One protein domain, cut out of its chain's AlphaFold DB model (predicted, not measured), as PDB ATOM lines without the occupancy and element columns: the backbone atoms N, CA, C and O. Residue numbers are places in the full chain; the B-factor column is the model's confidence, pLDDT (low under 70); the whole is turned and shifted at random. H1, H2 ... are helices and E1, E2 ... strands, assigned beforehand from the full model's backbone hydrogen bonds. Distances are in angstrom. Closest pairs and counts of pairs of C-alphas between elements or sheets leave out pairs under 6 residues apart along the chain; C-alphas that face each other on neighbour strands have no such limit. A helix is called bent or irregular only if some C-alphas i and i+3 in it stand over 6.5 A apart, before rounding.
ATOM      1  N   PHE A   3     -30.901 -12.743 -25.726       92.00
ATOM      2  CA  PHE A   3     -30.374 -13.363 -24.518       92.00
ATOM      3  C   PHE A   3     -28.985 -13.924 -24.807       92.00
ATOM      4  O   PHE A   3     -28.753 -14.466 -25.888       92.00
ATOM      5  N   SER A   4     -28.074 -13.814 -23.848       94.38
ATOM      6  CA  SER A   4     -26.770 -14.465 -23.902       94.38
ATOM      7  C   SER A   4     -26.477 -15.210 -22.607       94.38
ATOM      8  O   SER A   4     -26.963 -14.840 -21.534       94.38
ATOM      9  N   ARG A   5     -25.690 -16.280 -22.718       94.81
ATOM     10  CA  ARG A   5     -25.160 -17.017 -21.574       94.81
ATOM     11  C   ARG A   5     -23.789 -17.583 -21.895       94.81
ATOM     12  O   ARG A   5     -23.625 -18.272 -22.900       94.81
ATOM     13  N   GLU A   6     -22.855 -17.294 -21.010       94.69
ATOM     14  CA  GLU A   6     -21.506 -17.838 -21.025       94.69
ATOM     15  C   GLU A   6     -21.475 -19.192 -20.305       94.69
ATOM     16  O   GLU A   6     -22.186 -19.403 -19.315       94.69
ATOM     17  N   TYR A   7     -20.687 -20.099 -20.863       93.19
ATOM     18  CA  TYR A   7     -20.326 -21.410 -20.339       93.19
ATOM     19  C   TYR A   7     -18.797 -21.492 -20.316       93.19
ATOM     20  O   TYR A   7     -18.130 -20.641 -20.906       93.19
ATOM     21  N   ASP A   8     -18.244 -22.516 -19.672       89.75
ATOM     22  CA  ASP A   8     -16.801 -22.612 -19.416       89.75
ATOM     23  C   ASP A   8     -15.966 -22.509 -20.703       89.75
ATOM     24  O   ASP A   8     -14.890 -21.910 -20.712       89.75
ATOM     25  N   HIS A   9     -16.485 -23.042 -21.814       92.94
ATOM     26  CA  HIS A   9     -15.743 -23.127 -23.073       92.94
ATOM     27  C   HIS A   9     -16.395 -22.419 -24.264       92.94
ATOM     28  O   HIS A   9     -15.821 -22.387 -25.358       92.94
ATOM     29  N   PHE A  10     -17.599 -21.871 -24.101       95.69
ATOM     30  CA  PHE A  10     -18.339 -21.251 -25.199       95.69
ATOM     31  C   PHE A  10     -19.382 -20.250 -24.708       95.69
ATOM     32  O   PHE A  10     -19.823 -20.263 -23.564       95.69
ATOM     33  N   LEU A  11     -19.838 -19.403 -25.624       96.69
ATOM     34  CA  LEU A  11     -20.879 -18.413 -25.376       96.69
ATOM     35  C   LEU A  11     -22.064 -18.686 -26.301       96.69
ATOM     36  O   LEU A  11     -21.887 -18.879 -27.501       96.69
ATOM     37  N   ILE A  12     -23.283 -18.690 -25.764       96.56
ATOM     38  CA  ILE A  12     -24.499 -18.802 -26.575       96.56
ATOM     39  C   ILE A  12     -25.217 -17.462 -26.607       96.56
ATOM     40  O   ILE A  12     -25.561 -16.914 -25.562       96.56
ATOM     41  N   HIS A  13     -25.517 -16.983 -27.812       96.69
ATOM     42  CA  HIS A  13     -26.496 -15.931 -28.064       96.69
ATOM     43  C   HIS A  13     -27.775 -16.535 -28.634       96.69
ATOM     44  O   HIS A  13     -27.752 -17.449 -29.459       96.69
ATOM     45  N   THR A  14     -28.916 -15.998 -28.222       94.44
ATOM     46  CA  THR A  14     -30.209 -16.314 -28.821       94.44
ATOM     47  C   THR A  14     -30.991 -15.045 -29.101       94.44
ATOM     48  O   THR A  14     -31.085 -14.151 -28.258       94.44
ATOM     49  N   PHE A  15     -31.559 -14.973 -30.297       94.12
ATOM     50  CA  PHE A  15     -32.328 -13.841 -30.793       94.12
ATOM     51  C   PHE A  15     -33.721 -14.305 -31.202       94.12
ATOM     52  O   PHE A  15     -33.874 -15.398 -31.747       94.12
ATOM     53  N   TRP A  16     -34.724 -13.466 -30.957       92.06
ATOM     54  CA  TRP A  16     -36.118 -13.725 -31.330       92.06
ATOM     55  C   TRP A  16     -36.931 -12.428 -31.392       92.06
ATOM     56  O   TRP A  16     -36.401 -11.329 -31.158       92.06
ATOM     57  N   SER A  17     -38.232 -12.574 -31.651       87.75
ATOM     58  CA  SER A  17     -39.214 -11.514 -31.901       87.75
ATOM     59  C   SER A  17     -38.987 -10.822 -33.256       87.75
ATOM     60  O   SER A  17     -38.412 -11.417 -34.170       87.75
ATOM     61  N   GLU A  18     -39.445  -9.578 -33.390       87.56
ATOM     62  CA  GLU A  18     -39.437  -8.772 -34.615       87.56
ATOM     63  C   GLU A  18     -38.101  -8.808 -35.384       87.56
ATOM     64  O   GLU A  18     -38.137  -9.092 -36.579       87.56
ATOM     65  N   PRO A  19     -36.909  -8.686 -34.755       88.50
ATOM     66  CA  PRO A  19     -35.645  -8.734 -35.494       88.50
ATOM     67  C   PRO A  19     -35.414 -10.025 -36.281       88.50
ATOM     68  O   PRO A  19     -34.802  -9.998 -37.348       88.50
ATOM     69  N   ILE A  20     -35.862 -11.159 -35.736       89.44
ATOM     70  CA  ILE A  20     -35.731 -12.448 -36.412       89.44
ATOM     71  C   ILE A  20     -36.848 -12.627 -37.424       89.44
ATOM     72  O   ILE A  20     -36.566 -13.064 -38.535       89.44
ATOM     73  N   THR A  21     -38.075 -12.218 -37.107       85.50
ATOM     74  CA  THR A  21     -39.167 -12.192 -38.087       85.50
ATOM     75  C   THR A  21     -38.769 -11.402 -39.339       85.50
ATOM     76  O   THR A  21     -38.921 -11.900 -40.454       85.50
ATOM     77  N   ASP A  22     -38.154 -10.231 -39.174       87.31
ATOM     78  CA  ASP A  22     -37.656  -9.401 -40.270       87.31
ATOM     79  C   ASP A  22     -36.530 -10.059 -41.060       87.31
ATOM     80  O   ASP A  22     -36.523 -10.010 -42.292       87.31
ATOM     81  N   LEU A  23     -35.573 -10.683 -40.369       88.38
ATOM     82  CA  LEU A  23     -34.493 -11.419 -41.015       88.38
ATOM     83  C   LEU A  23     -35.051 -12.557 -41.876       88.38
ATOM     84  O   LEU A  23     -34.692 -12.671 -43.048       88.38
ATOM     85  N   ILE A  24     -35.966 -13.357 -41.324       84.31
ATOM     86  CA  ILE A  24     -36.616 -14.442 -42.061       84.31
ATOM     87  C   ILE A  24     -37.404 -13.875 -43.242       84.31
ATOM     88  O   ILE A  24     -37.247 -14.375 -44.350       84.31
ATOM     89  N   ASN A  25     -38.158 -12.786 -43.065       81.00
ATOM     90  CA  ASN A  25     -38.877 -12.101 -44.145       81.00
ATOM     91  C   ASN A  25     -37.949 -11.603 -45.262       81.00
ATOM     92  O   ASN A  25     -38.289 -11.711 -46.441       81.00
ATOM     93  N   LYS A  26     -36.760 -11.088 -44.926       84.06
ATOM     94  CA  LYS A  26     -35.738 -10.713 -45.917       84.06
ATOM     95  C   LYS A  26     -35.203 -11.932 -46.664       84.06
ATOM     96  O   LYS A  26     -35.037 -11.853 -47.880       84.06
ATOM     97  N   ILE A  27     -34.985 -13.048 -45.968       80.00
ATOM     98  CA  ILE A  27     -34.614 -14.325 -46.594       80.00
ATOM     99  C   ILE A  27     -35.734 -14.788 -47.543       80.00
ATOM    100  O   ILE A  27     -35.432 -15.109 -48.690       80.00
ATOM    101  N   LYS A  28     -37.014 -14.713 -47.126       74.12
ATOM    102  CA  LYS A  28     -38.184 -15.029 -47.973       74.12
ATOM    103  C   LYS A  28     -38.196 -14.196 -49.253       74.12
ATOM    104  O   LYS A  28     -38.309 -14.725 -50.348       74.12
ATOM    105  N   LYS A  29     -38.027 -12.877 -49.133       74.44
ATOM    106  CA  LYS A  29     -38.064 -11.952 -50.280       74.44
ATOM    107  C   LYS A  29     -36.896 -12.144 -51.249       74.44
ATOM    108  O   LYS A  29     -37.034 -11.836 -52.428       74.44
ATOM    109  N   LYS A  30     -35.745 -12.621 -50.763       70.12
ATOM    110  CA  LYS A  30     -34.555 -12.868 -51.584       70.12
ATOM    111  C   LYS A  30     -34.527 -14.253 -52.237       70.12
ATOM    112  O   LYS A  30     -33.588 -14.486 -52.994       70.12
ATOM    113  N   SER A  31     -35.491 -15.160 -52.005       53.53
ATOM    114  CA  SER A  31     -35.434 -16.559 -52.486       53.53
ATOM    115  C   SER A  31     -35.629 -16.748 -54.007       53.53
ATOM    116  O   SER A  31     -36.156 -17.749 -54.483       53.53
ATOM    117  N   GLY A  32     -35.062 -15.850 -54.814       47.69
ATOM    118  CA  GLY A  32     -34.541 -16.176 -56.135       47.69
ATOM    119  C   GLY A  32     -33.179 -16.879 -56.027       47.69
ATOM    120  O   GLY A  32     -32.144 -16.253 -56.197       47.69
ATOM    121  N   LYS A  33     -33.180 -18.193 -55.764       46.47
ATOM    122  CA  LYS A  33     -32.093 -19.155 -56.079       46.47
ATOM    123  C   LYS A  33     -30.658 -18.933 -55.541       46.47
ATOM    124  O   LYS A  33     -29.762 -19.590 -56.064       46.47
ATOM    125  N   ASP A  34     -30.392 -18.131 -54.505       54.75
ATOM    126  CA  ASP A  34     -29.004 -17.978 -54.015       54.75
ATOM    127  C   ASP A  34     -28.823 -18.244 -52.506       54.75
ATOM    128  O   ASP A  34     -29.145 -17.418 -51.649       54.75
ATOM    129  N   PHE A  35     -28.258 -19.413 -52.173       53.75
ATOM    130  CA  PHE A  35     -27.841 -19.800 -50.811       53.75
ATOM    131  C   PHE A  35     -26.853 -18.785 -50.209       53.75
ATOM    132  O   PHE A  35     -26.877 -18.513 -49.007       53.75
ATOM    133  N   THR A  36     -26.037 -18.165 -51.068       60.16
ATOM    134  CA  THR A  36     -25.113 -17.069 -50.746       60.16
ATOM    135  C   THR A  36     -25.826 -15.920 -50.038       60.16
ATOM    136  O   THR A  36     -25.347 -15.442 -49.011       60.16
ATOM    137  N   GLY A  37     -27.027 -15.559 -50.500       71.38
ATOM    138  CA  GLY A  37     -27.785 -14.433 -49.963       71.38
ATOM    139  C   GLY A  37     -28.313 -14.645 -48.543       71.38
ATOM    140  O   GLY A  37     -28.467 -13.669 -47.814       71.38
ATOM    141  N   SER A  38     -28.569 -15.889 -48.122       76.31
ATOM    142  CA  SER A  38     -29.049 -16.177 -46.758       76.31
ATOM    143  C   SER A  38     -27.919 -16.105 -45.732       76.31
ATOM    144  O   SER A  38     -28.099 -15.540 -44.656       76.31
ATOM    145  N   HIS A  39     -26.747 -16.639 -46.083       82.06
ATOM    146  CA  HIS A  39     -25.553 -16.561 -45.245       82.06
ATOM    147  C   HIS A  39     -25.117 -15.106 -45.028       82.06
ATOM    148  O   HIS A  39     -24.911 -14.701 -43.888       82.06
ATOM    149  N   ASP A  40     -25.074 -14.303 -46.095       84.31
ATOM    150  CA  ASP A  40     -24.690 -12.890 -46.006       84.31
ATOM    151  C   ASP A  40     -25.692 -12.075 -45.173       84.31
ATOM    152  O   ASP A  40     -25.288 -11.226 -44.387       84.31
ATOM    153  N   LEU A  41     -26.999 -12.354 -45.288       88.06
ATOM    154  CA  LEU A  41     -28.025 -11.713 -44.455       88.06
ATOM    155  C   LEU A  41     -27.868 -12.054 -42.966       88.06
ATOM    156  O   LEU A  41     -28.078 -11.192 -42.113       88.06
ATOM    157  N   LEU A  42     -27.521 -13.303 -42.648       89.50
ATOM    158  CA  LEU A  42     -27.250 -13.733 -41.275       89.50
ATOM    159  C   LEU A  42     -25.978 -13.082 -40.729       89.50
ATOM    160  O   LEU A  42     -25.994 -12.571 -39.613       89.50
ATOM    161  N   LEU A  43     -24.907 -13.043 -41.523       89.75
ATOM    162  CA  LEU A  43     -23.679 -12.330 -41.179       89.75
ATOM    163  C   LEU A  43     -23.939 -10.845 -40.929       89.75
ATOM    164  O   LEU A  43     -23.491 -10.304 -39.922       89.75
ATOM    165  N   GLU A  44     -24.704 -10.196 -41.806       91.06
ATOM    166  CA  GLU A  44     -25.108  -8.799 -41.651       91.06
ATOM    167  C   GLU A  44     -25.892  -8.578 -40.360       91.06
ATOM    168  O   GLU A  44     -25.618  -7.645 -39.601       91.06
ATOM    169  N   PHE A  45     -26.833  -9.474 -40.069       93.56
ATOM    170  CA  PHE A  45     -27.583  -9.445 -38.823       93.56
ATOM    171  C   PHE A  45     -26.666  -9.553 -37.598       93.56
ATOM    172  O   PHE A  45     -26.792  -8.742 -36.679       93.56
ATOM    173  N   LEU A  46     -25.739 -10.516 -37.581       93.50
ATOM    174  CA  LEU A  46     -24.817 -10.704 -36.458       93.50
ATOM    175  C   LEU A  46     -23.869  -9.527 -36.299       93.50
ATOM    176  O   LEU A  46     -23.688  -9.060 -35.179       93.50
ATOM    177  N   ASN A  47     -23.341  -8.992 -37.398       93.25
ATOM    178  CA  ASN A  47     -22.471  -7.828 -37.355       93.25
ATOM    179  C   ASN A  47     -23.157  -6.627 -36.701       93.25
ATOM    180  O   ASN A  47     -22.637  -6.018 -35.768       93.25
ATOM    181  N   ASN A  48     -24.389  -6.344 -37.118       93.94
ATOM    182  CA  ASN A  48     -25.165  -5.247 -36.553       93.94
ATOM    183  C   ASN A  48     -25.520  -5.476 -35.077       93.94
ATOM    184  O   ASN A  48     -25.542  -4.530 -34.293       93.94
ATOM    185  N   ARG A  49     -25.826  -6.721 -34.687       93.88
ATOM    186  CA  ARG A  49     -26.321  -7.040 -33.338       93.88
ATOM    187  C   ARG A  49     -25.227  -7.251 -32.302       93.88
ATOM    188  O   ARG A  49     -25.461  -6.933 -31.142       93.88
ATOM    189  N   LEU A  50     -24.088  -7.807 -32.700       92.94
ATOM    190  CA  LEU A  50     -22.992  -8.156 -31.796       92.94
ATOM    191  C   LEU A  50     -21.840  -7.155 -31.859       92.94
ATOM    192  O   LEU A  50     -21.164  -6.953 -30.857       92.94
ATOM    193  N   PHE A  51     -21.644  -6.503 -33.005       92.31
ATOM    194  CA  PHE A  51     -20.492  -5.631 -33.249       92.31
ATOM    195  C   PHE A  51     -20.888  -4.225 -33.698       92.31
ATOM    196  O   PHE A  51     -20.044  -3.474 -34.164       92.31
ATOM    197  N   HIS A  52     -22.168  -3.854 -33.589       91.56
ATOM    198  CA  HIS A  52     -22.673  -2.532 -33.981       91.56
ATOM    199  C   HIS A  52     -22.335  -2.126 -35.429       91.56
ATOM    200  O   HIS A  52     -22.272  -0.940 -35.743       91.56
ATOM    201  N   GLY A  53     -22.136  -3.107 -36.316       90.75
ATOM    202  CA  GLY A  53     -21.780  -2.874 -37.718       90.75
ATOM    203  C   GLY A  53     -20.301  -2.554 -37.960       90.75
ATOM    204  O   GLY A  53     -19.943  -2.235 -39.089       90.75
ATOM    205  N   GLU A  54     -19.442  -2.653 -36.941       91.19
ATOM    206  CA  GLU A  54     -18.000  -2.370 -37.042       91.19
ATOM    207  C   GLU A  54     -17.222  -3.470 -37.785       91.19
ATOM    208  O   GLU A  54     -16.087  -3.252 -38.201       91.19
ATOM    209  N   GLY A  55     -17.808  -4.659 -37.948       88.50
ATOM    210  CA  GLY A  55     -17.183  -5.757 -38.673       88.50
ATOM    211  C   GLY A  55     -17.176  -5.536 -40.186       88.50
ATOM    212  O   GLY A  55     -18.175  -5.143 -40.789       88.50
ATOM    213  N   GLU A  56     -16.056  -5.851 -40.822       88.00
ATOM    214  CA  GLU A  56     -15.889  -5.764 -42.267       88.00
ATOM    215  C   GLU A  56     -16.196  -7.115 -42.927       88.00
ATOM    216  O   GLU A  56     -15.574  -8.135 -42.616       88.00
ATOM    217  N   PHE A  57     -17.147  -7.115 -43.871       80.88
ATOM    218  CA  PHE A  57     -17.408  -8.261 -44.745       80.88
ATOM    219  C   PHE A  57     -16.433  -8.248 -45.913       80.88
ATOM    220  O   PHE A  57     -16.379  -7.270 -46.664       80.88
ATOM    221  N   ASN A  58     -15.761  -9.363 -46.178       69.00
ATOM    222  CA  ASN A  58     -15.022  -9.503 -47.425       69.00
ATOM    223  C   ASN A  58     -15.943 -10.033 -48.541       69.00
ATOM    224  O   ASN A  58     -15.969 -11.226 -48.843       69.00
ATOM    225  N   LYS A  59     -16.744  -9.138 -49.139       59.22
ATOM    226  CA  LYS A  59     -17.760  -9.491 -50.154       59.22
ATOM    227  C   LYS A  59     -17.182  -9.938 -51.504       59.22
ATOM    228  O   LYS A  59     -17.909 -10.534 -52.296       59.22
ATOM    229  N   GLU A  60     -15.915  -9.650 -51.807       50.44
ATOM    230  CA  GLU A  60     -15.426  -9.723 -53.191       50.44
ATOM    231  C   GLU A  60     -15.021 -11.122 -53.700       50.44
ATOM    232  O   GLU A  60     -14.910 -11.293 -54.914       50.44
ATOM    233  N   PHE A  61     -14.810 -12.160 -52.876       51.06
ATOM    234  CA  PHE A  61     -14.116 -13.355 -53.393       51.06
ATOM    235  C   PHE A  61     -14.582 -14.712 -52.854       51.06
ATOM    236  O   PHE A  61     -13.858 -15.403 -52.146       51.06
ATOM    237  N   ARG A  62     -15.707 -15.210 -53.385       53.00
ATOM    238  CA  ARG A  62     -16.016 -16.659 -53.446       53.00
ATOM    239  C   ARG A  62     -15.425 -17.318 -54.706       53.00
ATOM    240  O   ARG A  62     -16.080 -18.107 -55.385       53.00
ATOM    241  N   ARG A  63     -14.184 -16.967 -55.074       48.22
ATOM    242  CA  ARG A  63     -13.450 -17.629 -56.170       48.22
ATOM    243  C   ARG A  63     -12.833 -18.930 -55.654       48.22
ATOM    244  O   ARG A  63     -12.158 -18.936 -54.627       48.22
ATOM    245  N   LYS A  64     -13.043 -20.029 -56.382       43.88
ATOM    246  CA  LYS A  64     -12.509 -21.362 -56.056       43.88
ATOM    247  C   LYS A  64     -10.990 -21.292 -55.811       43.88
ATOM    248  O   LYS A  64     -10.259 -20.831 -56.681       43.88
ATOM    249  N   GLY A  65     -10.530 -21.762 -54.648       50.25
ATOM    250  CA  GLY A  65      -9.102 -21.907 -54.324       50.25
ATOM    251  C   GLY A  65      -8.475 -20.822 -53.440       50.25
ATOM    252  O   GLY A  65      -7.289 -20.928 -53.143       50.25
ATOM    253  N   LYS A  66      -9.226 -19.811 -52.982       54.06
ATOM    254  CA  LYS A  66      -8.738 -18.828 -52.000       54.06
ATOM    255  C   LYS A  66      -9.492 -18.959 -50.667       54.06
ATOM    256  O   LYS A  66     -10.711 -19.106 -50.676       54.06
ATOM    257  N   ARG A  67      -8.765 -18.949 -49.541       56.19
ATOM    258  CA  ARG A  67      -9.325 -18.957 -48.174       56.19
ATOM    259  C   ARG A  67      -9.466 -17.518 -47.675       56.19
ATOM    260  O   ARG A  67      -8.521 -16.745 -47.815       56.19
ATOM    261  N   TYR A  68     -10.624 -17.186 -47.115       67.94
ATOM    262  CA  TYR A  68     -10.963 -15.859 -46.601       67.94
ATOM    263  C   TYR A  68     -11.835 -15.979 -45.355       67.94
ATOM    264  O   TYR A  68     -12.422 -17.030 -45.121       67.94
ATOM    265  N   PHE A  69     -11.898 -14.891 -44.596       75.56
ATOM    266  CA  PHE A  69     -12.650 -14.783 -43.351       75.56
ATOM    267  C   PHE A  69     -14.053 -14.249 -43.602       75.56
ATOM    268  O   PHE A  69     -14.231 -13.388 -44.468       75.56
ATOM    269  N   ASP A  70     -15.024 -14.718 -42.822       85.94
ATOM    270  CA  ASP A  70     -16.414 -14.288 -42.966       85.94
ATOM    271  C   ASP A  70     -16.636 -12.892 -42.367       85.94
ATOM    272  O   ASP A  70     -17.336 -12.063 -42.956       85.94
ATOM    273  N   LEU A  71     -16.001 -12.606 -41.224       89.31
ATOM    274  CA  LEU A  71     -16.048 -11.290 -40.596       89.31
ATOM    275  C   LEU A  71     -14.712 -10.940 -39.934       89.31
ATOM    276  O   LEU A  71     -14.123 -11.748 -39.215       89.31
ATOM    277  N   LYS A  72     -14.254  -9.708 -40.162       90.38
ATOM    278  CA  LYS A  72     -13.094  -9.112 -39.491       90.38
ATOM    279  C   LYS A  72     -13.579  -7.977 -38.598       90.38
ATOM    280  O   LYS A  72     -14.127  -7.006 -39.109       90.38
ATOM    281  N   VAL A  73     -13.390  -8.092 -37.288       90.69
ATOM    282  CA  VAL A  73     -13.931  -7.141 -36.303       90.69
ATOM    283  C   VAL A  73     -12.790  -6.433 -35.575       90.69
ATOM    284  O   VAL A  73     -11.844  -7.104 -35.165       90.69
ATOM    285  N   PRO A  74     -12.826  -5.100 -35.397       88.00
ATOM    286  CA  PRO A  74     -11.833  -4.395 -34.591       88.00
ATOM    287  C   PRO A  74     -11.799  -4.909 -33.148       88.00
ATOM    288  O   PRO A  74     -12.832  -4.999 -32.481       88.00
ATOM    289  N   ASN A  75     -10.606  -5.211 -32.639       83.62
ATOM    290  CA  ASN A  75     -10.451  -5.629 -31.253       83.62
ATOM    291  C   ASN A  75     -10.511  -4.404 -30.326       83.62
ATOM    292  O   ASN A  75      -9.640  -3.535 -30.355       83.62
ATOM    293  N   LYS A  76     -11.522  -4.345 -29.453       76.50
ATOM    294  CA  LYS A  76     -11.714  -3.209 -28.528       76.50
ATOM    295  C   LYS A  76     -10.655  -3.131 -27.430       76.50
ATOM    296  O   LYS A  76     -10.426  -2.057 -26.881       76.50
ATOM    297  N   ASN A  77      -9.993  -4.246 -27.130       74.94
ATOM    298  CA  ASN A  77      -9.001  -4.343 -26.062       74.94
ATOM    299  C   ASN A  77      -7.567  -4.104 -26.555       74.94
ATOM    300  O   ASN A  77      -6.659  -3.963 -25.735       74.94
ATOM    301  N   ARG A  78      -7.340  -4.077 -27.876       73.75
ATOM    302  CA  ARG A  78      -6.017  -3.880 -28.479       73.75
ATOM    303  C   ARG A  78      -6.122  -3.034 -29.741       73.75
ATOM    304  O   ARG A  78      -6.584  -3.492 -30.781       73.75
ATOM    305  N   TYR A  79      -5.671  -1.787 -29.639       68.19
ATOM    306  CA  TYR A  79      -5.710  -0.834 -30.744       68.19
ATOM    307  C   TYR A  79      -4.901  -1.346 -31.946       68.19
ATOM    308  O   TYR A  79      -3.702  -1.588 -31.826       68.19
ATOM    309  N   GLY A  80      -5.557  -1.486 -33.100       66.12
ATOM    310  CA  GLY A  80      -4.946  -1.972 -34.343       66.12
ATOM    311  C   GLY A  80      -5.017  -3.489 -34.557       66.12
ATOM    312  O   GLY A  80      -4.716  -3.941 -35.662       66.12
ATOM    313  N   ASP A  81      -5.466  -4.255 -33.558       83.75
ATOM    314  CA  ASP A  81      -5.721  -5.689 -33.700       83.75
ATOM    315  C   ASP A  81      -7.150  -5.943 -34.192       83.75
ATOM    316  O   ASP A  81      -8.071  -5.146 -33.989       83.75
ATOM    317  N   PHE A  82      -7.344  -7.096 -34.827       87.06
ATOM    318  CA  PHE A  82      -8.644  -7.550 -35.303       87.06
ATOM    319  C   PHE A  82      -8.910  -8.967 -34.826       87.06
ATOM    320  O   PHE A  82      -7.996  -9.786 -34.772       87.06
ATOM    321  N   GLU A  83     -10.169  -9.245 -34.526       90.25
ATOM    322  CA  GLU A  83     -10.672 -10.592 -34.320       90.25
ATOM    323  C   GLU A  83     -11.222 -11.124 -35.638       90.25
ATOM    324  O   GLU A  83     -11.986 -10.452 -36.344       90.25
ATOM    325  N   ILE A  84     -10.810 -12.341 -35.969       91.19
ATOM    326  CA  ILE A  84     -11.198 -12.995 -37.208       91.19
ATOM    327  C   ILE A  84     -12.229 -14.084 -36.915       91.19
ATOM    328  O   ILE A  84     -11.984 -14.991 -36.116       91.19
ATOM    329  N   ILE A  85     -13.389 -13.992 -37.560       91.81
ATOM    330  CA  ILE A  85     -14.539 -14.855 -37.294       91.81
ATOM    331  C   ILE A  85     -14.849 -15.708 -38.523       91.81
ATOM    332  O   ILE A  85     -15.107 -15.194 -39.614       91.81
ATOM    333  N   GLU A  86     -14.910 -17.016 -38.292       92.06
ATOM    334  CA  GLU A  86     -15.530 -17.986 -39.189       92.06
ATOM    335  C   GLU A  86     -17.004 -18.145 -38.804       92.06
ATOM    336  O   GLU A  86     -17.328 -18.435 -37.649       92.06
ATOM    337  N   PHE A  87     -17.911 -18.030 -39.766       91.81
ATOM    338  CA  PHE A  87     -19.337 -18.221 -39.567       91.81
ATOM    339  C   PHE A  87     -19.834 -19.491 -40.260       91.81
ATOM    340  O   PHE A  87     -19.588 -19.775 -41.435       91.81
ATOM    341  N   LYS A  88     -20.594 -20.288 -39.513       90.25
ATOM    342  CA  LYS A  88     -21.253 -21.493 -40.011       90.25
ATOM    343  C   LYS A  88     -22.724 -21.419 -39.678       90.25
ATOM    344  O   LYS A  88     -23.112 -21.445 -38.515       90.25
ATOM    345  N   TYR A  89     -23.548 -21.353 -40.715       87.75
ATOM    346  CA  TYR A  89     -24.990 -21.472 -40.585       87.75
ATOM    347  C   TYR A  89     -25.441 -22.847 -41.059       87.75
ATOM    348  O   TYR A  89     -25.202 -23.222 -42.208       87.75
ATOM    349  N   HIS A  90     -26.125 -23.567 -40.174       83.31
ATOM    350  CA  HIS A  90     -26.715 -24.866 -40.455       83.31
ATOM    351  C   HIS A  90     -28.158 -24.884 -39.980       83.31
ATOM    352  O   HIS A  90     -28.461 -24.569 -38.835       83.31
ATOM    353  N   SER A  91     -29.071 -25.279 -40.855       68.38
ATOM    354  CA  SER A  91     -30.494 -25.333 -40.539       68.38
ATOM    355  C   SER A  91     -30.823 -26.529 -39.622       68.38
ATOM    356  O   SER A  91     -31.509 -26.372 -38.614       68.38
ATOM    357  N   SER A  92     -30.235 -27.706 -39.861       67.62
ATOM    358  CA  SER A  92     -30.404 -28.885 -38.993       67.62
ATOM    359  C   SER A  92     -29.619 -28.751 -37.676       67.62
ATOM    360  O   SER A  92     -28.448 -29.136 -37.600       67.62
ATOM    361  N   GLN A  93     -30.285 -28.193 -36.656       77.56
ATOM    362  CA  GLN A  93     -29.864 -28.061 -35.251       77.56
ATOM    363  C   GLN A  93     -28.821 -29.102 -34.816       77.56
ATOM    364  O   GLN A  93     -29.100 -30.297 -34.865       77.56
ATOM    365  N   LEU A  94     -27.650 -28.638 -34.356       85.25
ATOM    366  CA  LEU A  94     -26.502 -29.380 -33.782       85.25
ATOM    367  C   LEU A  94     -25.960 -30.609 -34.544       85.25
ATOM    368  O   LEU A  94     -24.835 -31.031 -34.282       85.25
ATOM    369  N   LYS A  95     -26.673 -31.157 -35.528       84.31
ATOM    370  CA  LYS A  95     -26.295 -32.340 -36.308       84.31
ATOM    371  C   LYS A  95     -24.954 -32.136 -37.007       84.31
ATOM    372  O   LYS A  95     -24.123 -33.041 -37.045       84.31
ATOM    373  N   TYR A  96     -24.733 -30.925 -37.515       86.00
ATOM    374  CA  TYR A  96     -23.508 -30.540 -38.211       86.00
ATOM    375  C   TYR A  96     -22.422 -29.977 -37.293       86.00
ATOM    376  O   TYR A  96     -21.281 -29.849 -37.729       86.00
ATOM    377  N   LEU A  97     -22.717 -29.719 -36.013       89.69
ATOM    378  CA  LEU A  97     -21.736 -29.157 -35.084       89.69
ATOM    379  C   LEU A  97     -20.506 -30.060 -34.969       89.69
ATOM    380  O   LEU A  97     -19.379 -29.598 -35.105       89.69
ATOM    381  N   ARG A  98     -20.708 -31.373 -34.802       91.19
ATOM    382  CA  ARG A  98     -19.601 -32.339 -34.722       91.19
ATOM    383  C   ARG A  98     -18.726 -32.327 -35.974       91.19
ATOM    384  O   ARG A  98     -17.521 -32.533 -35.873       91.19
ATOM    385  N   TYR A  99     -19.326 -32.130 -37.146       90.88
ATOM    386  CA  TYR A  99     -18.590 -32.061 -38.405       90.88
ATOM    387  C   TYR A  99     -17.709 -30.807 -38.465       90.88
ATOM    388  O   TYR A  99     -16.528 -30.921 -38.787       90.88
ATOM    389  N   GLU A 100     -18.238 -29.645 -38.072       91.00
ATOM    390  CA  GLU A 100     -17.451 -28.408 -38.001       91.00
ATOM    391  C   GLU A 100     -16.348 -28.497 -36.936       91.00
ATOM    392  O   GLU A 100     -15.195 -28.162 -37.204       91.00
ATOM    393  N   LEU A 101     -16.648 -29.054 -35.758       92.62
ATOM    394  CA  LEU A 101     -15.668 -29.222 -34.679       92.62
ATOM    395  C   LEU A 101     -14.525 -30.175 -35.046       92.62
ATOM    396  O   LEU A 101     -13.397 -29.963 -34.611       92.62
ATOM    397  N   LYS A 102     -14.761 -31.188 -35.888       93.12
ATOM    398  CA  LYS A 102     -13.674 -32.030 -36.425       93.12
ATOM    399  C   LYS A 102     -12.670 -31.233 -37.261       93.12
ATOM    400  O   LYS A 102     -11.518 -31.641 -37.372       93.12
ATOM    401  N   ARG A 103     -13.096 -30.107 -37.834       90.81
ATOM    402  CA  ARG A 103     -12.266 -29.202 -38.637       90.81
ATOM    403  C   ARG A 103     -11.725 -28.024 -37.829       90.81
ATOM    404  O   ARG A 103     -11.055 -27.168 -38.399       90.81
ATOM    405  N   ARG A 104     -11.961 -27.974 -36.513       92.00
ATOM    406  CA  ARG A 104     -11.610 -26.819 -35.673       92.00
ATOM    407  C   ARG A 104     -10.140 -26.412 -35.783       92.00
ATOM    408  O   ARG A 104      -9.869 -25.232 -35.913       92.00
ATOM    409  N   ASN A 105      -9.204 -27.365 -35.836       91.81
ATOM    410  CA  ASN A 105      -7.774 -27.049 -35.951       91.81
ATOM    411  C   ASN A 105      -7.461 -26.321 -37.272       91.81
ATOM    412  O   ASN A 105      -6.682 -25.373 -37.292       91.81
ATOM    413  N   GLU A 106      -8.101 -26.732 -38.374       91.00
ATOM    414  CA  GLU A 106      -7.977 -26.071 -39.680       91.00
ATOM    415  C   GLU A 106      -8.584 -24.660 -39.639       91.00
ATOM    416  O   GLU A 106      -7.968 -23.706 -40.117       91.00
ATOM    417  N   ILE A 107      -9.772 -24.527 -39.041       89.50
ATOM    418  CA  ILE A 107     -10.494 -23.253 -38.902       89.50
ATOM    419  C   ILE A 107      -9.662 -22.265 -38.074       89.50
ATOM    420  O   ILE A 107      -9.362 -21.166 -38.539       89.50
ATOM    421  N   PHE A 108      -9.222 -22.671 -36.884       92.19
ATOM    422  CA  PHE A 108      -8.496 -21.821 -35.940       92.19
ATOM    423  C   PHE A 108      -7.023 -21.590 -36.300       92.19
ATOM    424  O   PHE A 108      -6.329 -20.857 -35.606       92.19
ATOM    425  N   THR A 109      -6.539 -22.154 -37.413       89.50
ATOM    426  CA  THR A 109      -5.230 -21.763 -37.967       89.50
ATOM    427  C   THR A 109      -5.230 -20.294 -38.405       89.50
ATOM    428  O   THR A 109      -4.191 -19.643 -38.371       89.50
ATOM    429  N   HIS A 110      -6.385 -19.767 -38.825       85.06
ATOM    430  CA  HIS A 110      -6.487 -18.405 -39.360       85.06
ATOM    431  C   HIS A 110      -7.631 -17.582 -38.754       85.06
ATOM    432  O   HIS A 110      -7.737 -16.398 -39.049       85.06
ATOM    433  N   ASN A 111      -8.483 -18.201 -37.939       89.44
ATOM    434  CA  ASN A 111      -9.607 -17.551 -37.282       89.44
ATOM    435  C   ASN A 111      -9.396 -17.561 -35.766       89.44
ATOM    436  O   ASN A 111      -8.843 -18.518 -35.222       89.44
ATOM    437  N   ASP A 112      -9.881 -16.537 -35.075       92.25
ATOM    438  CA  ASP A 112      -9.894 -16.492 -33.612       92.25
ATOM    439  C   ASP A 112     -11.162 -17.123 -33.041       92.25
ATOM    440  O   ASP A 112     -11.122 -17.727 -31.964       92.25
ATOM    441  N   TYR A 113     -12.270 -17.035 -33.785       94.38
ATOM    442  CA  TYR A 113     -13.563 -17.553 -33.362       94.38
ATOM    443  C   TYR A 113     -14.291 -18.329 -34.457       94.38
ATOM    444  O   TYR A 113     -14.205 -18.017 -35.644       94.38
ATOM    445  N   LEU A 114     -15.078 -19.309 -34.016       94.75
ATOM    446  CA  LEU A 114     -16.063 -20.028 -34.813       94.75
ATOM    447  C   LEU A 114     -17.461 -19.719 -34.276       94.75
ATOM    448  O   LEU A 114     -17.773 -20.003 -33.120       94.75
ATOM    449  N   TYR A 115     -18.306 -19.161 -35.135       95.44
ATOM    450  CA  TYR A 115     -19.696 -18.835 -34.850       95.44
ATOM    451  C   TYR A 115     -20.573 -19.875 -35.541       95.44
ATOM    452  O   TYR A 115     -20.823 -19.801 -36.744       95.44
ATOM    453  N   PHE A 116     -21.039 -20.863 -34.783       94.31
ATOM    454  CA  PHE A 116     -21.965 -21.879 -35.272       94.31
ATOM    455  C   PHE A 116     -23.398 -21.453 -34.970       94.31
ATOM    456  O   PHE A 116     -23.759 -21.255 -33.815       94.31
ATOM    457  N   SER A 117     -24.243 -21.340 -35.986       93.44
ATOM    458  CA  SER A 117     -25.622 -20.890 -35.827       93.44
ATOM    459  C   SER A 117     -26.634 -21.826 -36.462       93.44
ATOM    460  O   SER A 117     -26.359 -22.491 -37.464       93.44
ATOM    461  N   TYR A 118     -27.824 -21.851 -35.872       91.12
ATOM    462  CA  TYR A 118     -28.972 -22.602 -36.360       91.12
ATOM    463  C   TYR A 118     -30.281 -21.934 -35.936       91.12
ATOM    464  O   TYR A 118     -30.306 -21.072 -35.054       91.12
ATOM    465  N   LEU A 119     -31.378 -22.328 -36.583       89.25
ATOM    466  CA  LEU A 119     -32.712 -21.821 -36.272       89.25
ATOM    467  C   LEU A 119     -33.531 -22.857 -35.510       89.25
ATOM    468  O   LEU A 119     -33.537 -24.041 -35.855       89.25
ATOM    469  N   LEU A 120     -34.271 -22.369 -34.522       88.88
ATOM    470  CA  LEU A 120     -35.392 -23.067 -33.913       88.88
ATOM    471  C   LEU A 120     -36.700 -22.441 -34.409       88.88
ATOM    472  O   LEU A 120     -36.761 -21.246 -34.719       88.88
ATOM    473  N   ARG A 121     -37.755 -23.249 -34.463       86.81
ATOM    474  CA  ARG A 121     -39.124 -22.840 -34.768       86.81
ATOM    475  C   ARG A 121     -40.042 -23.243 -33.629       86.81
ATOM    476  O   ARG A 121     -39.951 -24.362 -33.131       86.81
ATOM    477  N   ARG A 122     -40.936 -22.331 -33.263       86.38
ATOM    478  CA  ARG A 122     -42.072 -22.598 -32.381       86.38
ATOM    479  C   ARG A 122     -43.041 -23.515 -33.114       86.38
ATOM    480  O   ARG A 122     -43.509 -23.170 -34.199       86.38
ATOM    481  N   VAL A 123     -43.300 -24.683 -32.543       83.69
ATOM    482  CA  VAL A 123     -44.237 -25.684 -33.063       83.69
ATOM    483  C   VAL A 123     -45.232 -26.070 -31.971       83.69
ATOM    484  O   VAL A 123     -44.917 -25.960 -30.786       83.69
ATOM    485  N   SER A 124     -46.440 -26.490 -32.352       84.38
ATOM    486  CA  SER A 124     -47.373 -27.057 -31.383       84.38
ATOM    487  C   SER A 124     -47.068 -28.533 -31.183       84.38
ATOM    488  O   SER A 124     -46.763 -29.243 -32.139       84.38
ATOM    489  N   LYS A 125     -47.193 -28.986 -29.936       83.88
ATOM    490  CA  LYS A 125     -47.162 -30.400 -29.555       83.88
ATOM    491  C   LYS A 125     -48.460 -31.130 -29.912       83.88
ATOM    492  O   LYS A 125     -48.477 -32.356 -29.940       83.88
ATOM    493  N   LYS A 126     -49.551 -30.393 -30.145       79.44
ATOM    494  CA  LYS A 126     -50.852 -30.932 -30.559       79.44
ATOM    495  C   LYS A 126     -50.987 -30.753 -32.069       79.44
ATOM    496  O   LYS A 126     -50.848 -29.635 -32.557       79.44
ATOM    497  N   GLU A 127     -51.284 -31.830 -32.796       62.44
ATOM    498  CA  GLU A 127     -51.383 -31.820 -34.269       62.44
ATOM    499  C   GLU A 127     -52.417 -30.802 -34.796       62.44
ATOM    500  O   GLU A 127     -52.263 -30.268 -35.894       62.44
ATOM    501  N   ASP A 128     -53.414 -30.462 -33.975       60.66
ATOM    502  CA  ASP A 128     -54.589 -29.685 -34.383       60.66
ATOM    503  C   ASP A 128     -54.490 -28.186 -34.049       60.66
ATOM    504  O   ASP A 128     -55.345 -27.393 -34.458       60.66
ATOM    505  N   LYS A 129     -53.480 -27.767 -33.272       62.62
ATOM    506  CA  LYS A 129     -53.379 -26.378 -32.802       62.62
ATOM    507  C   LYS A 129     -52.567 -25.550 -33.795       62.62
ATOM    508  O   LYS A 129     -51.347 -25.667 -33.903       62.62
ATOM    509  N   ILE A 130     -53.252 -24.648 -34.495       60.56
ATOM    510  CA  ILE A 130     -52.598 -23.602 -35.283       60.56
ATOM    511  C   ILE A 130     -51.965 -22.615 -34.300       60.56
ATOM    512  O   ILE A 130     -52.662 -21.955 -33.528       60.56
ATOM    513  N   ILE A 131     -50.637 -22.512 -34.320       62.97
ATOM    514  CA  ILE A 131     -49.924 -21.486 -33.560       62.97
ATOM    515  C   ILE A 131     -50.308 -20.137 -34.160       62.97
ATOM    516  O   ILE A 131     -50.039 -19.884 -35.336       62.97
ATOM    517  N   ASN A 132     -50.946 -19.283 -33.363       53.91
ATOM    518  CA  ASN A 132     -51.276 -17.928 -33.787       53.91
ATOM    519  C   ASN A 132     -49.992 -17.200 -34.217       53.91
ATOM    520  O   ASN A 132     -49.016 -17.129 -33.470       53.91
ATOM    521  N   GLU A 133     -50.007 -16.646 -35.431       55.09
ATOM    522  CA  GLU A 133     -48.858 -16.031 -36.113       55.09
ATOM    523  C   GLU A 133     -48.277 -14.794 -35.389       55.09
ATOM    524  O   GLU A 133     -47.259 -14.246 -35.806       55.09
ATOM    525  N   SER A 134     -48.894 -14.336 -34.296       52.25
ATOM    526  CA  SER A 134     -48.732 -12.977 -33.779       52.25
ATOM    527  C   SER A 134     -47.561 -12.732 -32.817       52.25
ATOM    528  O   SER A 134     -47.299 -11.568 -32.530       52.25
ATOM    529  N   VAL A 135     -46.835 -13.749 -32.322       61.41
ATOM    530  CA  VAL A 135     -45.894 -13.527 -31.192       61.41
ATOM    531  C   VAL A 135     -44.411 -13.689 -31.555       61.41
ATOM    532  O   VAL A 135     -43.629 -12.780 -31.291       61.41
ATOM    533  N   CYS A 136     -43.996 -14.795 -32.178       72.19
ATOM    534  CA  CYS A 136     -42.686 -15.003 -32.822       72.19
ATOM    535  C   CYS A 136     -42.552 -16.490 -33.174       72.19
ATOM    536  O   CYS A 136     -42.650 -17.340 -32.286       72.19
ATOM    537  N   ILE A 137     -42.299 -16.807 -34.446       81.25
ATOM    538  CA  ILE A 137     -42.223 -18.200 -34.918       81.25
ATOM    539  C   ILE A 137     -40.782 -18.726 -34.921       81.25
ATOM    540  O   ILE A 137     -40.572 -19.920 -34.733       81.25
ATOM    541  N   TYR A 138     -39.786 -17.857 -35.105       87.31
ATOM    542  CA  TYR A 138     -38.405 -18.253 -35.375       87.31
ATOM    543  C   TYR A 138     -37.419 -17.667 -34.367       87.31
ATOM    544  O   TYR A 138     -37.517 -16.505 -33.977       87.31
ATOM    545  N   TYR A 139     -36.425 -18.472 -34.004       91.31
ATOM    546  CA  TYR A 139     -35.406 -18.139 -33.016       91.31
ATOM    547  C   TYR A 139     -34.042 -18.488 -33.600       91.31
ATOM    548  O   TYR A 139     -33.848 -19.593 -34.102       91.31
ATOM    549  N   LEU A 140     -33.093 -17.556 -33.538       93.06
ATOM    550  CA  LEU A 140     -31.721 -17.775 -33.992       93.06
ATOM    551  C   LEU A 140     -30.826 -18.043 -32.795       93.06
ATOM    552  O   LEU A 140     -30.693 -17.177 -31.932       93.06
ATOM    553  N   VAL A 141     -30.193 -19.211 -32.778       94.62
ATOM    554  CA  VAL A 141     -29.178 -19.580 -31.792       94.62
ATOM    555  C   VAL A 141     -27.805 -19.476 -32.445       94.62
ATOM    556  O   VAL A 141     -27.615 -19.942 -33.567       94.62
ATOM    557  N   VAL A 142     -26.854 -18.868 -31.740       96.25
ATOM    558  CA  VAL A 142     -25.458 -18.715 -32.160       96.25
ATOM    559  C   VAL A 142     -24.566 -19.173 -31.019       96.25
ATOM    560  O   VAL A 142     -24.617 -18.611 -29.930       96.25
ATOM    561  N   ILE A 143     -23.759 -20.191 -31.276       96.62
ATOM    562  CA  ILE A 143     -22.739 -20.717 -30.376       96.62
ATOM    563  C   ILE A 143     -21.401 -20.150 -30.839       96.62
ATOM    564  O   ILE A 143     -21.004 -20.336 -31.991       96.62
ATOM    565  N   ILE A 144     -20.725 -19.452 -29.940       96.62
ATOM    566  CA  ILE A 144     -19.448 -18.792 -30.165       96.62
ATOM    567  C   ILE A 144     -18.375 -19.601 -29.450       96.62
ATOM    568  O   ILE A 144     -18.431 -19.796 -28.236       96.62
ATOM    569  N   LEU A 145     -17.401 -20.063 -30.224       96.44
ATOM    570  CA  LEU A 145     -16.271 -20.863 -29.767       96.44
ATOM    571  C   LEU A 145     -14.988 -20.097 -30.071       96.44
ATOM    572  O   LEU A 145     -14.797 -19.660 -31.207       96.44
ATOM    573  N   SER A 146     -14.109 -19.944 -29.085       94.56
ATOM    574  CA  SER A 146     -12.788 -19.339 -29.288       94.56
ATOM    575  C   SER A 146     -11.753 -20.399 -29.656       94.56
ATOM    576  O   SER A 146     -11.921 -21.578 -29.353       94.56
ATOM    577  N   LYS A 147     -10.629 -19.997 -30.252       93.69
ATOM    578  CA  LYS A 147      -9.542 -20.929 -30.599       93.69
ATOM    579  C   LYS A 147      -9.026 -21.783 -29.436       93.69
ATOM    580  O   LYS A 147      -8.530 -22.882 -29.673       93.69
ATOM    581  N   ASN A 148      -9.201 -21.334 -28.193       91.50
ATOM    582  CA  ASN A 148      -8.766 -22.061 -26.997       91.50
ATOM    583  C   ASN A 148      -9.471 -23.423 -26.851       91.50
ATOM    584  O   ASN A 148      -8.931 -24.337 -26.238       91.50
ATOM    585  N   ILE A 149     -10.628 -23.619 -27.498       91.31
ATOM    586  CA  ILE A 149     -11.344 -24.902 -27.481       91.31
ATOM    587  C   ILE A 149     -10.627 -26.036 -28.234       91.31
ATOM    588  O   ILE A 149     -11.093 -27.178 -28.217       91.31
ATOM    589  N   CYS A 150      -9.517 -25.753 -28.928       90.12
ATOM    590  CA  CYS A 150      -8.748 -26.772 -29.649       90.12
ATOM    591  C   CYS A 150      -8.179 -27.854 -28.727       90.12
ATOM    592  O   CYS A 150      -8.028 -28.998 -29.165       90.12
ATOM    593  N   GLU A 151      -7.927 -27.510 -27.465       90.94
ATOM    594  CA  GLU A 151      -7.350 -28.403 -26.453       90.94
ATOM    595  C   GLU A 151      -8.396 -29.335 -25.820       90.94
ATOM    596  O   GLU A 151      -8.059 -30.410 -25.331       90.94
ATOM    597  N   ILE A 152      -9.681 -28.981 -25.897       92.69
ATOM    598  CA  ILE A 152     -10.770 -29.713 -25.238       92.69
ATOM    599  C   ILE A 152     -11.156 -30.948 -26.061       92.69
ATOM    600  O   ILE A 152     -11.392 -30.821 -27.270       92.69
ATOM    601  N   PRO A 153     -11.306 -32.147 -25.474       94.81
ATOM    602  CA  PRO A 153     -11.810 -33.316 -26.189       94.81
ATOM    603  C   PRO A 153     -13.156 -33.048 -26.886       94.81
ATOM    604  O   PRO A 153     -14.105 -32.548 -26.291       94.81
ATOM    605  N   ILE A 154     -13.265 -33.407 -28.174       93.06
ATOM    606  CA  ILE A 154     -14.449 -33.089 -29.004       93.06
ATOM    607  C   ILE A 154     -15.752 -33.617 -28.383       93.06
ATOM    608  O   ILE A 154     -16.785 -32.965 -28.491       93.06
ATOM    609  N   ASN A 155     -15.723 -34.803 -27.771       93.25
ATOM    610  CA  ASN A 155     -16.923 -35.399 -27.184       93.25
ATOM    611  C   ASN A 155     -17.381 -34.645 -25.935       93.25
ATOM    612  O   ASN A 155     -18.572 -34.390 -25.814       93.25
ATOM    613  N   GLU A 156     -16.450 -34.251 -25.068       94.00
ATOM    614  CA  GLU A 156     -16.749 -33.463 -23.867       94.00
ATOM    615  C   GLU A 156     -17.369 -32.120 -24.257       94.00
ATOM    616  O   GLU A 156     -18.467 -31.794 -23.813       94.00
ATOM    617  N   LEU A 157     -16.744 -31.420 -25.209       93.88
ATOM    618  CA  LEU A 157     -17.251 -30.150 -25.723       93.88
ATOM    619  C   LEU A 157     -18.656 -30.278 -26.342       93.88
ATOM    620  O   LEU A 157     -19.497 -29.403 -26.167       93.88
ATOM    621  N   ILE A 158     -18.931 -31.356 -27.085       93.25
ATOM    622  CA  ILE A 158     -20.256 -31.575 -27.688       93.25
ATOM    623  C   ILE A 158     -21.324 -31.790 -26.619       93.25
ATOM    624  O   ILE A 158     -22.416 -31.242 -26.756       93.25
ATOM    625  N   GLU A 159     -21.043 -32.600 -25.601       94.00
ATOM    626  CA  GLU A 159     -22.010 -32.851 -24.530       94.00
ATOM    627  C   GLU A 159     -22.274 -31.580 -23.717       94.00
ATOM    628  O   GLU A 159     -23.431 -31.258 -23.447       94.00
ATOM    629  N   GLU A 160     -21.239 -30.788 -23.432       94.19
ATOM    630  CA  GLU A 160     -21.396 -29.489 -22.773       94.19
ATOM    631  C   GLU A 160     -22.251 -28.520 -23.602       94.19
ATOM    632  O   GLU A 160     -23.190 -27.915 -23.081       94.19
ATOM    633  N   ILE A 161     -22.006 -28.430 -24.915       94.19
ATOM    634  CA  ILE A 161     -22.815 -27.601 -25.818       94.19
ATOM    635  C   ILE A 161     -24.268 -28.079 -25.849       94.19
ATOM    636  O   ILE A 161     -25.174 -27.247 -25.789       94.19
ATOM    637  N   LYS A 162     -24.527 -29.392 -25.910       93.12
ATOM    638  CA  LYS A 162     -25.898 -29.926 -25.879       93.12
ATOM    639  C   LYS A 162     -26.623 -29.501 -24.607       93.12
ATOM    640  O   LYS A 162     -27.677 -28.872 -24.713       93.12
ATOM    641  N   MET A 163     -26.024 -29.738 -23.438       92.44
ATOM    642  CA  MET A 163     -26.593 -29.314 -22.154       92.44
ATOM    643  C   MET A 163     -26.848 -27.802 -22.133       92.44
ATOM    644  O   MET A 163     -27.944 -27.352 -21.797       92.44
ATOM    645  N   GLY A 164     -25.875 -27.006 -22.587       91.75
ATOM    646  CA  GLY A 164     -26.007 -25.553 -22.657       91.75
ATOM    647  C   GLY A 164     -27.130 -25.080 -23.589       91.75
ATOM    648  O   GLY A 164     -27.826 -24.105 -23.283       91.75
ATOM    649  N   THR A 165     -27.352 -25.767 -24.713       91.12
ATOM    650  CA  THR A 165     -28.445 -25.451 -25.646       91.12
ATOM    651  C   THR A 165     -29.821 -25.872 -25.134       91.12
ATOM    652  O   THR A 165     -30.791 -25.146 -25.366       91.12
ATOM    653  N   GLU A 166     -29.934 -26.984 -24.406       90.69
ATOM    654  CA  GLU A 166     -31.188 -27.397 -23.759       90.69
ATOM    655  C   GLU A 166     -31.614 -26.384 -22.691       90.69
ATOM    656  O   GLU A 166     -32.761 -25.923 -22.669       90.69
ATOM    657  N   ASP A 167     -30.660 -25.967 -21.857       90.31
ATOM    658  CA  ASP A 167     -30.831 -24.924 -20.848       90.31
ATOM    659  C   ASP A 167     -31.309 -23.597 -21.455       90.31
ATOM    660  O   ASP A 167     -32.213 -22.937 -20.930       90.31
ATOM    661  N   ILE A 168     -30.689 -23.195 -22.569       90.62
ATOM    662  CA  ILE A 168     -31.048 -21.984 -23.315       90.62
ATOM    663  C   ILE A 168     -32.461 -22.101 -23.876       90.62
ATOM    664  O   ILE A 168     -33.254 -21.182 -23.687       90.62
ATOM    665  N   THR A 169     -32.797 -23.222 -24.514       89.50
ATOM    666  CA  THR A 169     -34.113 -23.440 -25.132       89.50
ATOM    667  C   THR A 169     -35.239 -23.286 -24.112       89.50
ATOM    668  O   THR A 169     -36.182 -22.533 -24.352       89.50
ATOM    669  N   LYS A 170     -35.098 -23.902 -22.930       89.25
ATOM    670  CA  LYS A 170     -36.067 -23.771 -21.825       89.25
ATOM    671  C   LYS A 170     -36.198 -22.325 -21.343       89.25
ATOM    672  O   LYS A 170     -37.300 -21.819 -21.157       89.25
ATOM    673  N   LYS A 171     -35.074 -21.623 -21.156       89.88
ATOM    674  CA  LYS A 171     -35.083 -20.214 -20.719       89.88
ATOM    675  C   LYS A 171     -35.705 -19.283 -21.753       89.88
ATOM    676  O   LYS A 171     -36.387 -18.338 -21.371       89.88
ATOM    677  N   VAL A 172     -35.434 -19.519 -23.032       88.50
ATOM    678  CA  VAL A 172     -35.995 -18.736 -24.132       88.50
ATOM    679  C   VAL A 172     -37.500 -18.943 -24.182       88.50
ATOM    680  O   VAL A 172     -38.200 -17.942 -24.141       88.50
ATOM    681  N   ALA A 173     -37.985 -20.189 -24.128       86.75
ATOM    682  CA  ALA A 173     -39.417 -20.496 -24.119       86.75
ATOM    683  C   ALA A 173     -40.183 -19.723 -23.031       86.75
ATOM    684  O   ALA A 173     -41.150 -19.026 -23.341       86.75
ATOM    685  N   ARG A 174     -39.662 -19.726 -21.796       86.62
ATOM    686  CA  ARG A 174     -40.212 -18.953 -20.663       86.62
ATOM    687  C   ARG A 174     -40.266 -17.451 -20.904       86.62
ATOM    688  O   ARG A 174     -41.144 -16.777 -20.386       86.62
ATOM    689  N   LYS A 175     -39.280 -16.909 -21.622       86.94
ATOM    690  CA  LYS A 175     -39.155 -15.469 -21.898       86.94
ATOM    691  C   LYS A 175     -39.911 -15.025 -23.148       86.94
ATOM    692  O   LYS A 175     -40.006 -13.824 -23.388       86.94
ATOM    693  N   SER A 176     -40.359 -15.960 -23.978       79.56
ATOM    694  CA  SER A 176     -41.001 -15.691 -25.266       79.56
ATOM    695  C   SER A 176     -42.485 -16.060 -25.283       79.56
ATOM    696  O   SER A 176     -43.020 -16.335 -26.359       79.56
ATOM    697  N   ASP A 177     -43.120 -16.093 -24.105       79.44
ATOM    698  CA  ASP A 177     -44.532 -16.444 -23.902       79.44
ATOM    699  C   ASP A 177     -44.934 -17.703 -24.691       79.44
ATOM    700  O   ASP A 177     -45.960 -17.752 -25.382       79.44
ATOM    701  N   ILE A 178     -44.053 -18.709 -24.675       82.44
ATOM    702  CA  ILE A 178     -44.362 -20.035 -25.201       82.44
ATOM    703  C   ILE A 178     -45.116 -20.782 -24.114       82.44
ATOM    704  O   ILE A 178     -44.660 -20.862 -22.974       82.44
ATOM    705  N   ASP A 179     -46.258 -21.339 -24.492       82.62
ATOM    706  CA  ASP A 179     -46.988 -22.272 -23.651       82.62
ATOM    707  C   ASP A 179     -46.223 -23.602 -23.635       82.62
ATOM    708  O   ASP A 179     -46.346 -24.408 -24.554       82.62
ATOM    709  N   GLU A 180     -45.376 -23.815 -22.626       82.38
ATOM    710  CA  GLU A 180     -44.539 -25.018 -22.526       82.38
ATOM    711  C   GLU A 180     -45.358 -26.324 -22.439       82.38
ATOM    712  O   GLU A 180     -44.806 -27.397 -22.702       82.38
ATOM    713  N   GLU A 181     -46.653 -26.276 -22.105       83.94
ATOM    714  CA  GLU A 181     -47.522 -27.460 -22.092       83.94
ATOM    715  C   GLU A 181     -47.987 -27.833 -23.503       83.94
ATOM    716  O   GLU A 181     -48.030 -29.016 -23.853       83.94
ATOM    717  N   GLU A 182     -48.280 -26.841 -24.342       83.50
ATOM    718  CA  GLU A 182     -48.877 -27.055 -25.667       83.50
ATOM    719  C   GLU A 182     -47.912 -26.856 -26.841       83.50
ATOM    720  O   GLU A 182     -48.229 -27.215 -27.982       83.50
ATOM    721  N   GLU A 183     -46.747 -26.268 -26.596       86.25
ATOM    722  CA  GLU A 183     -45.820 -25.796 -27.618       86.25
ATOM    723  C   GLU A 183     -44.362 -26.055 -27.226       86.25
ATOM    724  O   GLU A 183     -44.005 -26.244 -26.062       86.25
ATOM    725  N   GLU A 184     -43.496 -26.092 -28.232       86.62
ATOM    726  CA  GLU A 184     -42.062 -26.291 -28.058       86.62
ATOM    727  C   GLU A 184     -41.245 -25.614 -29.157       86.62
ATOM    728  O   GLU A 184     -41.769 -25.105 -30.150       86.62
ATOM    729  N   LEU A 185     -39.927 -25.603 -28.959       87.69
ATOM    730  CA  LEU A 185     -38.953 -25.106 -29.919       87.69
ATOM    731  C   LEU A 185     -38.195 -26.281 -30.531       87.69
ATOM    732  O   LEU A 185     -37.432 -26.950 -29.837       87.69
ATOM    733  N   LEU A 186     -38.357 -26.482 -31.837       85.88
ATOM    734  CA  LEU A 186     -37.665 -27.532 -32.585       85.88
ATOM    735  C   LEU A 186     -36.738 -26.953 -33.651       85.88
ATOM    736  O   LEU A 186     -37.014 -25.910 -34.243       85.88
ATOM    737  N   GLY A 187     -35.636 -27.651 -33.924       83.06
ATOM    738  CA  GLY A 187     -34.715 -27.318 -35.006       83.06
ATOM    739  C   GLY A 187     -35.377 -27.331 -36.382       83.06
ATOM    740  O   GLY A 187     -36.166 -28.218 -36.704       83.06
ATOM    741  N   VAL A 188     -35.022 -26.362 -37.227       76.56
ATOM    742  CA  VAL A 188     -35.591 -26.237 -38.579       76.56
ATOM    743  C   VAL A 188     -34.636 -26.791 -39.621       76.56
ATOM    744  O   VAL A 188     -33.751 -26.077 -40.072       76.56
ATOM    745  N   GLU A 189     -34.846 -28.020 -40.094       68.62
ATOM    746  CA  GLU A 189     -33.900 -28.676 -41.012       68.62
ATOM    747  C   GLU A 189     -33.589 -27.910 -42.301       68.62
ATOM    748  O   GLU A 189     -32.475 -28.012 -42.808       68.62
ATOM    749  N   ASN A 190     -34.536 -27.151 -42.858       73.69
ATOM    750  CA  ASN A 190     -34.284 -26.295 -44.014       73.69
ATOM    751  C   ASN A 190     -35.221 -25.089 -43.997       73.69
ATOM    752  O   ASN A 190     -36.344 -25.156 -44.497       73.69
TER     753      ASN A 190
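Overview. This is residues 3 to 190 of the 257 residues of an uncharacterized protein of Candidatus Lokiarchaeota archaeon (UniProt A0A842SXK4). One strongly twisted sheet of seven strands, with the long E5 and E6 in its middle, curls round the long helix H6 on one face, while H2, half of a helical hairpin with H1, packs on the opposite face. The short helices H3, H4 and H5 only graze the sheet. The printed part has 188 residues with six named helices and seven named strands, of mixed class; along the chain come E1 and E2, then H1 and H2, then E3 and E4, then H3 and H4, then E5 and E6, then H5 and H6, and last E7; in the branched sheet the neighbours E4 and E5 are parallel, and the pairs E1 and E2, E2 and E6, E3 and E4, E5 and E6, and E5 and E7 are antiparallel. It is compact, with a radius of gyration of the C-alphas of 17.2 A and spans of 53 by 40 by 31 A.

Arrangement. E1, residues 3 to 6, and E2, residues 10 to 15, form a hairpin, with N 5 and O 12 at 2.9 A, within hydrogen-bond range. E6, residues 138 to 146, lies on the other side of E2, antiparallel, with N 13 and O 142 at 2.8 A. H1, residues 18 to 30, and H2, residues 35 to 50, touch as a helical hairpin at a shallow tilt of 24 degrees, opposite ways; their closest C-alphas, of Ile 27 and Ser 38, are 5.9 A apart. H1 only grazes the sheet with residues 18 to 24. E3, residues 71 to 74, forms a hairpin with E4, residues 82 to 89, with N 73 and O 83 at 2.9 A. E5, residues 113 to 124, has E4 and E7, residues 183 to 187, on one side and E6 on the other: N 88 and O 115 are 2.8 A apart, N 121 and O 186 2.8 A, N 116 and O 143 2.8 A. E4, H3, residues 97 to 102, H4, residues 104 to 107, and E5 make a strand-helix-strand unit, two parallel neighbour strands with helices between, its crossover right-handed. H5, residues 147 to 151, is close to H4 but not clearly touching, with C-alphas 105 and 150 closest at 6.4 A. H6, residues 154 to 175, touches H3 with its residues 154 to 158 alone, Leu 101 and Ile 154 having the closest C-alphas at 7.0 A. H2 and H6 lie on opposite faces. Every O i to N i+4 pair is within hydrogen-bond range in H1, H2, H3 and H6; H5 has 0 of 1, with 1 of 2 O i to N i+3 pairs, and H4 is too short for an i+4 pair.

Along the chain. E1 begins at C-alpha 3, (-30.374, -13.363, -24.518). H2 is 22.8 A long, E4 22.1 A, E5 35.2 A, E6 26.4 A and H6 31.2 A. H5 is only just irregular: C-alphas 148 and 151 are 6.52 A apart. E7 ends at C-alpha 187, (-34.715, -27.318, -35.006).

Size, cuts and confidence. The C-alphas of Tyr 79 and Asp 128, the two farthest apart, are 56.9 A apart. The printed part has no cut; the links H2 to E3 and E5 to E6 are long. Mean pLDDT of the printed part is 83.4, under 70 at residues 31 to 36, 58 to 68, 79 to 80, 91 to 92, 127 to 135 and 189.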